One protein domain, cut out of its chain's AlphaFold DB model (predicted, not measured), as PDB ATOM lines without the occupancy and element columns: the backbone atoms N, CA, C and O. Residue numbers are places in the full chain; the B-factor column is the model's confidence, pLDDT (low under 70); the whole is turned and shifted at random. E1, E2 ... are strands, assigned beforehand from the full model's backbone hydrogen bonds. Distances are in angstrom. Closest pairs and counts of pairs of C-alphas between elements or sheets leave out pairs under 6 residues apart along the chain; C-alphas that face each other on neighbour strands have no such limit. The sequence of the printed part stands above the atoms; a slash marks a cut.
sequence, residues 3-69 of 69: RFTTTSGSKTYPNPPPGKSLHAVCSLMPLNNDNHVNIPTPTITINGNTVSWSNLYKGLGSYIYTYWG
ATOM      1  N   ARG A   3       5.162  26.367 -11.354       93.06
ATOM      2  CA  ARG A   3       4.722  25.237 -12.158       93.06
ATOM      3  C   ARG A   3       3.516  24.574 -11.494       93.06
ATOM      4  O   ARG A   3       3.628  24.120 -10.357       93.06
ATOM      5  N   PHE A   4       2.398  24.474 -12.207       94.38
ATOM      6  CA  PHE A   4       1.188  23.790 -11.743       94.38
ATOM      7  C   PHE A   4       1.012  22.450 -12.444       94.38
ATOM      8  O   PHE A   4       1.155  22.357 -13.661       94.38
ATOM      9  N   THR A   5       0.670  21.425 -11.668       93.62
ATOM     10  CA  THR A   5       0.398  20.058 -12.147       93.62
ATOM     11  C   THR A   5      -0.967  19.538 -11.687       93.62
ATOM     12  O   THR A   5      -1.361  18.422 -12.017       93.62
ATOM     13  N   THR A   6      -1.718  20.329 -10.912       94.62
ATOM     14  CA  THR A   6      -3.083  19.983 -10.500       94.62
ATOM     15  C   THR A   6      -4.059  20.228 -11.644       94.62
ATOM     16  O   THR A   6      -3.904  21.182 -12.400       94.62
ATOM     17  N   THR A   7      -5.105  19.403 -11.742       94.19
ATOM     18  CA  THR A   7      -6.085  19.484 -12.839       94.19
ATOM     19  C   THR A   7      -6.780  20.831 -12.934       94.19
ATOM     20  O   THR A   7      -6.990  21.344 -14.029       94.19
ATOM     21  N   SER A   8      -7.098  21.417 -11.789       96.62
ATOM     22  CA  SER A   8      -7.717  22.729 -11.713       96.62
ATOM     23  C   SER A   8      -7.117  23.499 -10.548       96.62
ATOM     24  O   SER A   8      -6.548  22.908  -9.621       96.62
ATOM     25  N   GLY A   9      -7.250  24.815 -10.595       97.31
ATOM     26  CA  GLY A   9      -6.812  25.689  -9.524       97.31
ATOM     27  C   GLY A   9      -6.853  27.152  -9.922       97.31
ATOM     28  O   GLY A   9      -7.211  27.518 -11.040       97.31
ATOM     29  N   SER A  10      -6.488  27.991  -8.963       97.75
ATOM     30  CA  SER A  10      -6.274  29.410  -9.177       97.75
ATOM     31  C   SER A  10      -5.126  29.870  -8.295       97.75
ATOM     32  O   SER A  10      -4.933  29.352  -7.192       97.75
ATOM     33  N   LYS A  11      -4.343  30.824  -8.789       97.19
ATOM     34  CA  LYS A  11      -3.281  31.467  -8.026       97.19
ATOM     35  C   LYS A  11      -3.255  32.952  -8.340       97.19
ATOM     36  O   LYS A  11      -3.119  33.349  -9.495       97.19
ATOM     37  N   THR A  12      -3.331  33.760  -7.292       97.00
ATOM     38  CA  THR A  12      -3.126  35.206  -7.368       97.00
ATOM     39  C   THR A  12      -1.715  35.539  -6.918       97.00
ATOM     40  O   THR A  12      -1.267  35.097  -5.859       97.00
ATOM     41  N   TYR A  13      -1.016  36.329  -7.725       94.75
ATOM     42  CA  TYR A  13       0.318  36.815  -7.414       94.75
ATOM     43  C   TYR A  13       0.243  38.208  -6.781       94.75
ATOM     44  O   TYR A  13      -0.228  39.143  -7.437       94.75
ATOM     45  N   PRO A  14       0.703  38.382  -5.529       92.19
ATOM     46  CA  PRO A  14       0.870  39.712  -4.963       92.19
ATOM     47  C   PRO A  14       2.070  40.413  -5.615       92.19
ATOM     48  O   PRO A  14       3.049  39.762  -5.974       92.19
ATOM     49  N   ASN A  15       2.006  41.744  -5.712       90.06
ATOM     50  CA  ASN A  15       3.113  42.615  -6.132       90.06
ATOM     51  C   ASN A  15       3.666  42.313  -7.545       90.06
ATOM     52  O   ASN A  15       4.790  41.820  -7.677       90.06
ATOM     53  N   PRO A  16       2.903  42.609  -8.616       90.81
ATOM     54  CA  PRO A  16       3.401  42.473  -9.982       90.81
ATOM     55  C   PRO A  16       4.593  43.421 -10.216       90.81
ATOM     56  O   PRO A  16       4.571  44.558  -9.733       90.81
ATOM     57  N   PRO A  17       5.630  43.005 -10.964       94.12
ATOM     58  CA  PRO A  17       6.690  43.915 -11.373       94.12
ATOM     59  C   PRO A  17       6.122  45.088 -12.199       94.12
ATOM     60  O   PRO A  17       5.224  44.869 -13.019       94.12
ATOM     61  N   PRO A  18       6.635  46.324 -12.037       94.94
ATOM     62  CA  PRO A  18       6.145  47.475 -12.790       94.94
ATOM     63  C   PRO A  18       6.232  47.262 -14.306       94.94
ATOM     64  O   PRO A  18       7.272  46.864 -14.826       94.94
ATOM     65  N   GLY A  19       5.133  47.539 -15.013       95.50
ATOM     66  CA  GLY A  19       5.066  47.449 -16.476       95.50
ATOM     67  C   GLY A  19       5.063  46.027 -17.051       95.50
ATOM     68  O   GLY A  19       5.182  45.884 -18.264       95.50
ATOM     69  N   LYS A  20       4.935  44.988 -16.216       95.50
ATOM     70  CA  LYS A  20       4.884  43.582 -16.646       95.50
ATOM     71  C   LYS A  20       3.479  43.004 -16.532       95.50
ATOM     72  O   LYS A  20       2.731  43.357 -15.623       95.50
ATOM     73  N   SER A  21       3.152  42.073 -17.425       95.44
ATOM     74  CA  SER A  21       1.878  41.341 -17.404       95.44
ATOM     75  C   SER A  21       2.091  39.883 -17.018       95.44
ATOM     76  O   SER A  21       3.136  39.296 -17.307       95.44
ATOM     77  N   LEU A  22       1.110  39.276 -16.348       96.81
ATOM     78  CA  LEU A  22       1.168  37.854 -16.020       96.81
ATOM     79  C   LEU A  22       0.841  37.034 -17.264       96.81
ATOM     80  O   LEU A  22      -0.162  37.271 -17.930       96.81
ATOM     81  N   HIS A  23       1.690  36.065 -17.571       96.69
ATOM     82  CA  HIS A  23       1.541  35.151 -18.691       96.69
ATOM     83  C   HIS A  23       1.525  33.713 -18.169       96.69
ATOM     84  O   HIS A  23       2.127  33.400 -17.139       96.69
ATOM     85  N   ALA A  24       0.853  32.823 -18.894       96.00
ATOM     86  CA  ALA A  24       0.797  31.401 -18.594       96.00
ATOM     87  C   ALA A  24       0.981  30.597 -19.881       96.00
ATOM     88  O   ALA A  24       0.405  30.927 -20.915       96.00
ATOM     89  N   VAL A  25       1.777  29.536 -19.809       93.06
ATOM     90  CA  VAL A  25       2.009  28.599 -20.910       93.06
ATOM     91  C   VAL A  25       1.624  27.209 -20.438       93.06
ATOM     92  O   VAL A  25       2.075  26.754 -19.386       93.06
ATOM     93  N   CYS A  26       0.782  26.538 -21.218       90.94
ATOM     94  CA  CYS A  26       0.463  25.132 -21.020       90.94
ATOM     95  C   CYS A  26       1.427  24.279 -21.835       90.94
ATOM     96  O   CYS A  26       1.512  24.439 -23.051       90.94
ATOM     97  N   SER A  27       2.117  23.358 -21.174       88.25
ATOM     98  CA  SER A  27       2.860  22.291 -21.829       88.25
ATOM     99  C   SER A  27       2.089  20.995 -21.634       88.25
ATOM    100  O   SER A  27       2.122  20.395 -20.559       88.25
ATOM    101  N   LEU A  28       1.415  20.556 -22.691       82.62
ATOM    102  CA  LEU A  28       0.961  19.179 -22.820       82.62
ATOM    103  C   LEU A  28       2.112  18.420 -23.473       82.62
ATOM    104  O   LEU A  28       2.558  18.816 -24.551       82.62
ATOM    105  N   MET A  29       2.657  17.393 -22.814       71.75
ATOM    106  CA  MET A  29       3.694  16.583 -23.461       71.75
ATOM    107  C   MET A  29       3.133  16.037 -24.781       71.75
ATOM    108  O   MET A  29       1.972  15.612 -24.795       71.75
ATOM    109  N   PRO A  30       3.915  16.063 -25.878       59.97
ATOM    110  CA  PRO A  30       3.448  15.547 -27.149       59.97
ATOM    111  C   PRO A  30       3.086  14.082 -26.947       59.97
ATOM    112  O   PRO A  30       3.931  13.257 -26.602       59.97
ATOM    113  N   LEU A  31       1.802  13.784 -27.126       57.66
ATOM    114  CA  LEU A  31       1.357  12.423 -27.336       57.66
ATOM    115  C   LEU A  31       2.180  11.893 -28.510       57.66
ATOM    116  O   LEU A  31       2.099  12.416 -29.621       57.66
ATOM    117  N   ASN A  32       2.955  10.843 -28.273       52.78
ATOM    118  CA  ASN A  32       3.118   9.851 -29.313       52.78
ATOM    119  C   ASN A  32       1.693   9.474 -29.745       52.78
ATOM    120  O   ASN A  32       0.880   8.998 -28.953       52.78
ATOM    121  N   ASN A  33       1.388   9.811 -30.988       52.38
ATOM    122  CA  ASN A  33       0.150   9.612 -31.735       52.38
ATOM    123  C   ASN A  33      -0.488   8.208 -31.623       52.38
ATOM    124  O   ASN A  33      -1.609   8.035 -32.087       52.38
ATOM    125  N   ASP A  34       0.173   7.245 -30.980       53.97
ATOM    126  CA  ASP A  34      -0.259   5.855 -30.821       53.97
ATOM    127  C   ASP A  34      -1.224   5.578 -29.659       53.97
ATOM    128  O   ASP A  34      -1.894   4.550 -29.659       53.97
ATOM    129  N   ASN A  35      -1.333   6.449 -28.650       57.62
ATOM    130  CA  ASN A  35      -2.016   6.043 -27.411       57.62
ATOM    131  C   ASN A  35      -3.529   6.324 -27.352       57.62
ATOM    132  O   ASN A  35      -4.149   5.970 -26.352       57.62
ATOM    133  N   HIS A  36      -4.140   6.947 -28.374       62.06
ATOM    134  CA  HIS A  36      -5.588   7.247 -28.432       62.06
ATOM    135  C   HIS A  36      -6.192   7.770 -27.106       62.06
ATOM    136  O   HIS A  36      -7.347   7.499 -26.773       62.06
ATOM    137  N   VAL A  37      -5.418   8.520 -26.315       70.75
ATOM    138  CA  VAL A  37      -5.892   9.043 -25.031       70.75
ATOM    139  C   VAL A  37      -6.684  10.308 -25.310       70.75
ATOM    140  O   VAL A  37      -6.125  11.312 -25.748       70.75
ATOM    141  N   ASN A  38      -7.983  10.276 -25.013       74.88
ATOM    142  CA  ASN A  38      -8.796  11.485 -24.946       74.88
ATOM    143  C   ASN A  38      -8.324  12.334 -23.760       74.88
ATOM    144  O   ASN A  38      -8.753  12.143 -22.620       74.88
ATOM    145  N   ILE A  39      -7.401  13.254 -24.032       78.75
ATOM    146  CA  ILE A  39      -6.936  14.236 -23.060       78.75
ATOM    147  C   ILE A  39      -7.959  15.378 -23.008       78.75
ATOM    148  O   ILE A  39      -8.292  15.936 -24.056       78.75
ATOM    149  N   PRO A  40      -8.463  15.750 -21.819       82.38
ATOM    150  CA  PRO A  40      -9.354  16.892 -21.702       82.38
ATOM    151  C   PRO A  40      -8.610  18.176 -22.097       82.38
ATOM    152  O   PRO A  40      -7.466  18.389 -21.698       82.38
ATOM    153  N   THR A  41      -9.257  19.040 -22.880       86.31
ATOM    154  CA  THR A  41      -8.662  20.310 -23.308       86.31
ATOM    155  C   THR A  41      -8.457  21.225 -22.097       86.31
ATOM    156  O   THR A  41      -9.446  21.595 -21.449       86.31
ATOM    157  N   PRO A  42      -7.213  21.624 -21.772       91.19
ATOM    158  CA  PRO A  42      -6.965  22.537 -20.668       91.19
ATOM    159  C   PRO A  42      -7.536  23.915 -20.997       91.19
ATOM    160  O   PRO A  42      -7.421  24.409 -22.117       91.19
ATOM    161  N   THR A  43      -8.131  24.558 -20.001       95.31
ATOM    162  CA  THR A  43      -8.544  25.962 -20.088       95.31
ATOM    163  C   THR A  43      -7.702  26.766 -19.117       95.31
ATOM    164  O   THR A  43      -7.539  26.369 -17.965       95.31
ATOM    165  N   ILE A  44      -7.157  27.891 -19.579       96.56
ATOM    166  CA  ILE A  44      -6.350  28.802 -18.766       96.56
ATOM    167  C   ILE A  44      -6.858  30.215 -19.003       96.56
ATOM    168  O   ILE A  44      -6.978  30.650 -20.145       96.56
ATOM    169  N   THR A  45      -7.144  30.928 -17.922       97.69
ATOM    170  CA  THR A  45      -7.562  32.327 -17.950       97.69
ATOM    171  C   THR A  45      -6.654  33.158 -17.059       97.69
ATOM    172  O   THR A  45      -6.209  32.715 -15.998       97.69
ATOM    173  N   ILE A  46      -6.366  34.377 -17.508       97.44
ATOM    174  CA  ILE A  46      -5.605  35.367 -16.750       97.44
ATOM    175  C   ILE A  46      -6.497  36.588 -16.570       97.44
ATOM    176  O   ILE A  46      -7.012  37.133 -17.544       97.44
ATOM    177  N   ASN A  47      -6.689  37.001 -15.320       96.81
ATOM    178  CA  ASN A  47      -7.398  38.223 -14.967       96.81
ATOM    179  C   ASN A  47      -6.529  39.034 -13.999       96.81
ATOM    180  O   ASN A  47      -6.368  38.668 -12.830       96.81
ATOM    181  N   GLY A  48      -5.907  40.097 -14.514       95.00
ATOM    182  CA  GLY A  48      -4.872  40.844 -13.803       95.00
ATOM    183  C   GLY A  48      -3.708  39.932 -13.408       95.00
ATOM    184  O   GLY A  48      -3.065  39.323 -14.258       95.00
ATOM    185  N   ASN A  49      -3.482  39.797 -12.100       96.19
ATOM    186  CA  ASN A  49      -2.406  38.974 -11.536       96.19
ATOM    187  C   ASN A  49      -2.890  37.597 -11.070       96.19
ATOM    188  O   ASN A  49      -2.195  36.921 -10.309       96.19
ATOM    189  N   THR A  50      -4.096  37.199 -11.466       97.00
ATOM    190  CA  THR A  50      -4.664  35.897 -11.132       97.00
ATOM    191  C   THR A  50      -4.654  35.014 -12.362       97.00
ATOM    192  O   THR A  50      -5.229  35.366 -13.391       97.00
ATOM    193  N   VAL A  51      -4.031  33.848 -12.234       97.81
ATOM    194  CA  VAL A  51      -4.159  32.748 -13.187       97.81
ATOM    195  C   VAL A  51      -5.168  31.750 -12.640       97.81
ATOM    196  O   VAL A  51      -5.102  31.370 -11.472       97.81
ATOM    197  N   SER A  52      -6.087  31.303 -13.483       98.06
ATOM    198  CA  SER A  52      -7.028  30.231 -13.174       98.06
ATOM    199  C   SER A  52      -6.960  29.185 -14.271       98.06
ATOM    200  O   SER A  52      -6.819  29.515 -15.448       98.06
ATOM    201  N   TRP A  53      -7.033  27.916 -13.890       97.06
ATOM    202  CA  TRP A  53      -6.964  26.815 -14.835       97.06
ATOM    203  C   TRP A  53      -7.923  25.692 -14.471       97.06
ATOM    204  O   TRP A  53      -8.267  25.478 -13.304       97.06
ATOM    205  N   SER A  54      -8.332  24.954 -15.492       96.25
ATOM    206  CA  SER A  54      -9.119  23.738 -15.365       96.25
ATOM    207  C   SER A  54      -8.719  22.726 -16.429       96.25
ATOM    208  O   SER A  54      -8.109  23.071 -17.446       96.25
ATOM    209  N   ASN A  55      -9.075  21.466 -16.184       93.19
ATOM    210  CA  ASN A  55      -8.879  20.361 -17.120       93.19
ATOM    211  C   ASN A  55      -7.412  20.098 -17.506       93.19
ATOM    212  O   ASN A  55      -7.149  19.472 -18.527       93.19
ATOM    213  N   LEU A  56      -6.443  20.520 -16.684       91.56
ATOM    214  CA  LEU A  56      -5.052  20.125 -16.879       91.56
ATOM    215  C   LEU A  56      -4.928  18.612 -16.672       91.56
ATOM    216  O   LEU A  56      -5.246  18.055 -15.615       91.56
ATOM    217  N   TYR A  57      -4.444  17.930 -17.697       88.44
ATOM    218  CA  TYR A  57      -4.176  16.509 -17.607       88.44
ATOM    219  C   TYR A  57      -3.023  16.248 -16.633       88.44
ATOM    220  O   TYR A  57      -1.971  16.865 -16.737       88.44
ATOM    221  N   LYS A  58      -3.206  15.347 -15.663       82.00
ATOM    222  CA  LYS A  58      -2.155  15.026 -14.674       82.00
ATOM    223  C   LYS A  58      -1.082  14.085 -15.221       82.00
ATOM    224  O   LYS A  58       0.005  14.000 -14.656       82.00
ATOM    225  N   GLY A  59      -1.405  13.329 -16.267       79.00
ATOM    226  CA  GLY A  59      -0.498  12.345 -16.841       79.00
ATOM    227  C   GLY A  59       0.577  12.974 -17.725       79.00
ATOM    228  O   GLY A  59       0.516  14.152 -18.096       79.00
ATOM    229  N   LEU A  60       1.559  12.143 -18.083       76.44
ATOM    230  CA  LEU A  60       2.585  12.447 -19.087       76.44
ATOM    231  C   LEU A  60       3.446  13.677 -18.755       76.44
ATOM    232  O   LEU A  60       4.030  14.277 -19.640       76.44
ATOM    233  N   GLY A  61       3.521  14.094 -17.489       82.12
ATOM    234  CA  GLY A  61       4.314  15.265 -17.113       82.12
ATOM    235  C   GLY A  61       3.783  16.579 -17.689       82.12
ATOM    236  O   GLY A  61       4.569  17.495 -17.900       82.12
ATOM    237  N   SER A  62       2.476  16.682 -17.948       88.19
ATOM    238  CA  SER A  62       1.860  17.943 -18.371       88.19
ATOM    239  C   SER A  62       1.875  18.968 -17.232       88.19
ATOM    240  O   SER A  62       1.696  18.625 -16.060       88.19
ATOM    241  N   TYR A  63       2.093  20.239 -17.563       92.69
ATOM    242  CA  TYR A  63       2.136  21.316 -16.574       92.69
ATOM    243  C   TYR A  63       1.763  22.671 -17.169       92.69
ATOM    244  O   TYR A  63       1.801  22.887 -18.380       92.69
ATOM    245  N   ILE A  64       1.446  23.610 -16.284       95.06
ATOM    246  CA  ILE A  64       1.320  25.033 -16.603       95.06
ATOM    247  C   ILE A  64       2.491  25.768 -15.963       95.06
ATOM    248  O   ILE A  64       2.849  25.480 -14.823       95.06
ATOM    249  N   TYR A  65       3.077  26.710 -16.690       95.06
ATOM    250  CA  TYR A  65       4.173  27.561 -16.237       95.06
ATOM    251  C   TYR A  65       3.776  29.031 -16.353       95.06
ATOM    252  O   TYR A  65       3.257  29.438 -17.393       95.06
ATOM    253  N   THR A  66       4.013  29.830 -15.312       96.44
ATOM    254  CA  THR A  66       3.605  31.246 -15.272       96.44
ATOM    255  C   THR A  66       4.765  32.196 -15.109       96.44
ATOM    256  O   THR A  66       5.555  32.033 -14.192       96.44
ATOM    257  N   TYR A  67       4.836  33.245 -15.920       95.44
ATOM    258  CA  TYR A  67       5.927  34.220 -15.888       95.44
ATOM    259  C   TYR A  67       5.421  35.650 -16.077       95.44
ATOM    260  O   TYR A  67       4.287  35.867 -16.494       95.44
ATOM    261  N   TRP A  68       6.274  36.623 -15.755       95.94
ATOM    262  CA  TRP A  68       6.022  38.041 -16.004       95.94
ATOM    263  C   TRP A  68       6.649  38.435 -17.342       95.94
ATOM    264  O   TRP A  68       7.875  38.396 -17.475       95.94
ATOM    265  N   GLY A  69       5.800  38.751 -18.321       93.31
ATOM    266  CA  GLY A  69       6.155  39.173 -19.680       93.31
ATOM    267  C   GLY A  69       6.291  40.678 -19.792       93.31
ATOM    268  O   GLY A  69       5.433  41.390 -19.221       93.31
TER     269      GLY A  69
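Overview. This is residues 3 to 69 of the 69 residues of an uncharacterized protein of Escherichia coli (UniProt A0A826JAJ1). With little regular structure, this is a small sandwich, two sheets face to face: E1 - E4 - E3 and E2 - E5, with residues 32 to 38 sticking out. The printed part has 67 residues and no named helix; five strands, E1 to E5 along the chain, hold 26 residues, class all strand, both sheets antiparallel. It is only just loose, close to compact: radius of gyration of the C-alphas 13.5 A, spans 46 by 18 by 14 A.

Along the chain. E1, residues 9 to 12, begins at C-alpha (-6.812, 25.689, -9.524). E2 is residues 22 to 27, 16.7 A; E3 43 to 47; E4 50 to 54. E5, residues 63 to 68, 17.2 A, ends at C-alpha (6.022, 38.041, -16.004).

Arrangement. E4 is antiparallel to E1, N 11 and O 51 2.8 A apart, and forms a hairpin with E3, N 45 and O 52 2.9 A apart. E2 and E5 are antiparallel, N 23 and O 67 2.8 A apart. Between sheets, the closest C-alphas of E2 and E3 are Leu 22 and Ile 46, 7.3 A.

Size, cuts and confidence. The farthest C-alphas, Pro 18 and Asp 34, are 45.8 A apart. The printed part has no cut. Link E2 to E3 is long; residues 30 to 36 have pLDDT under 70.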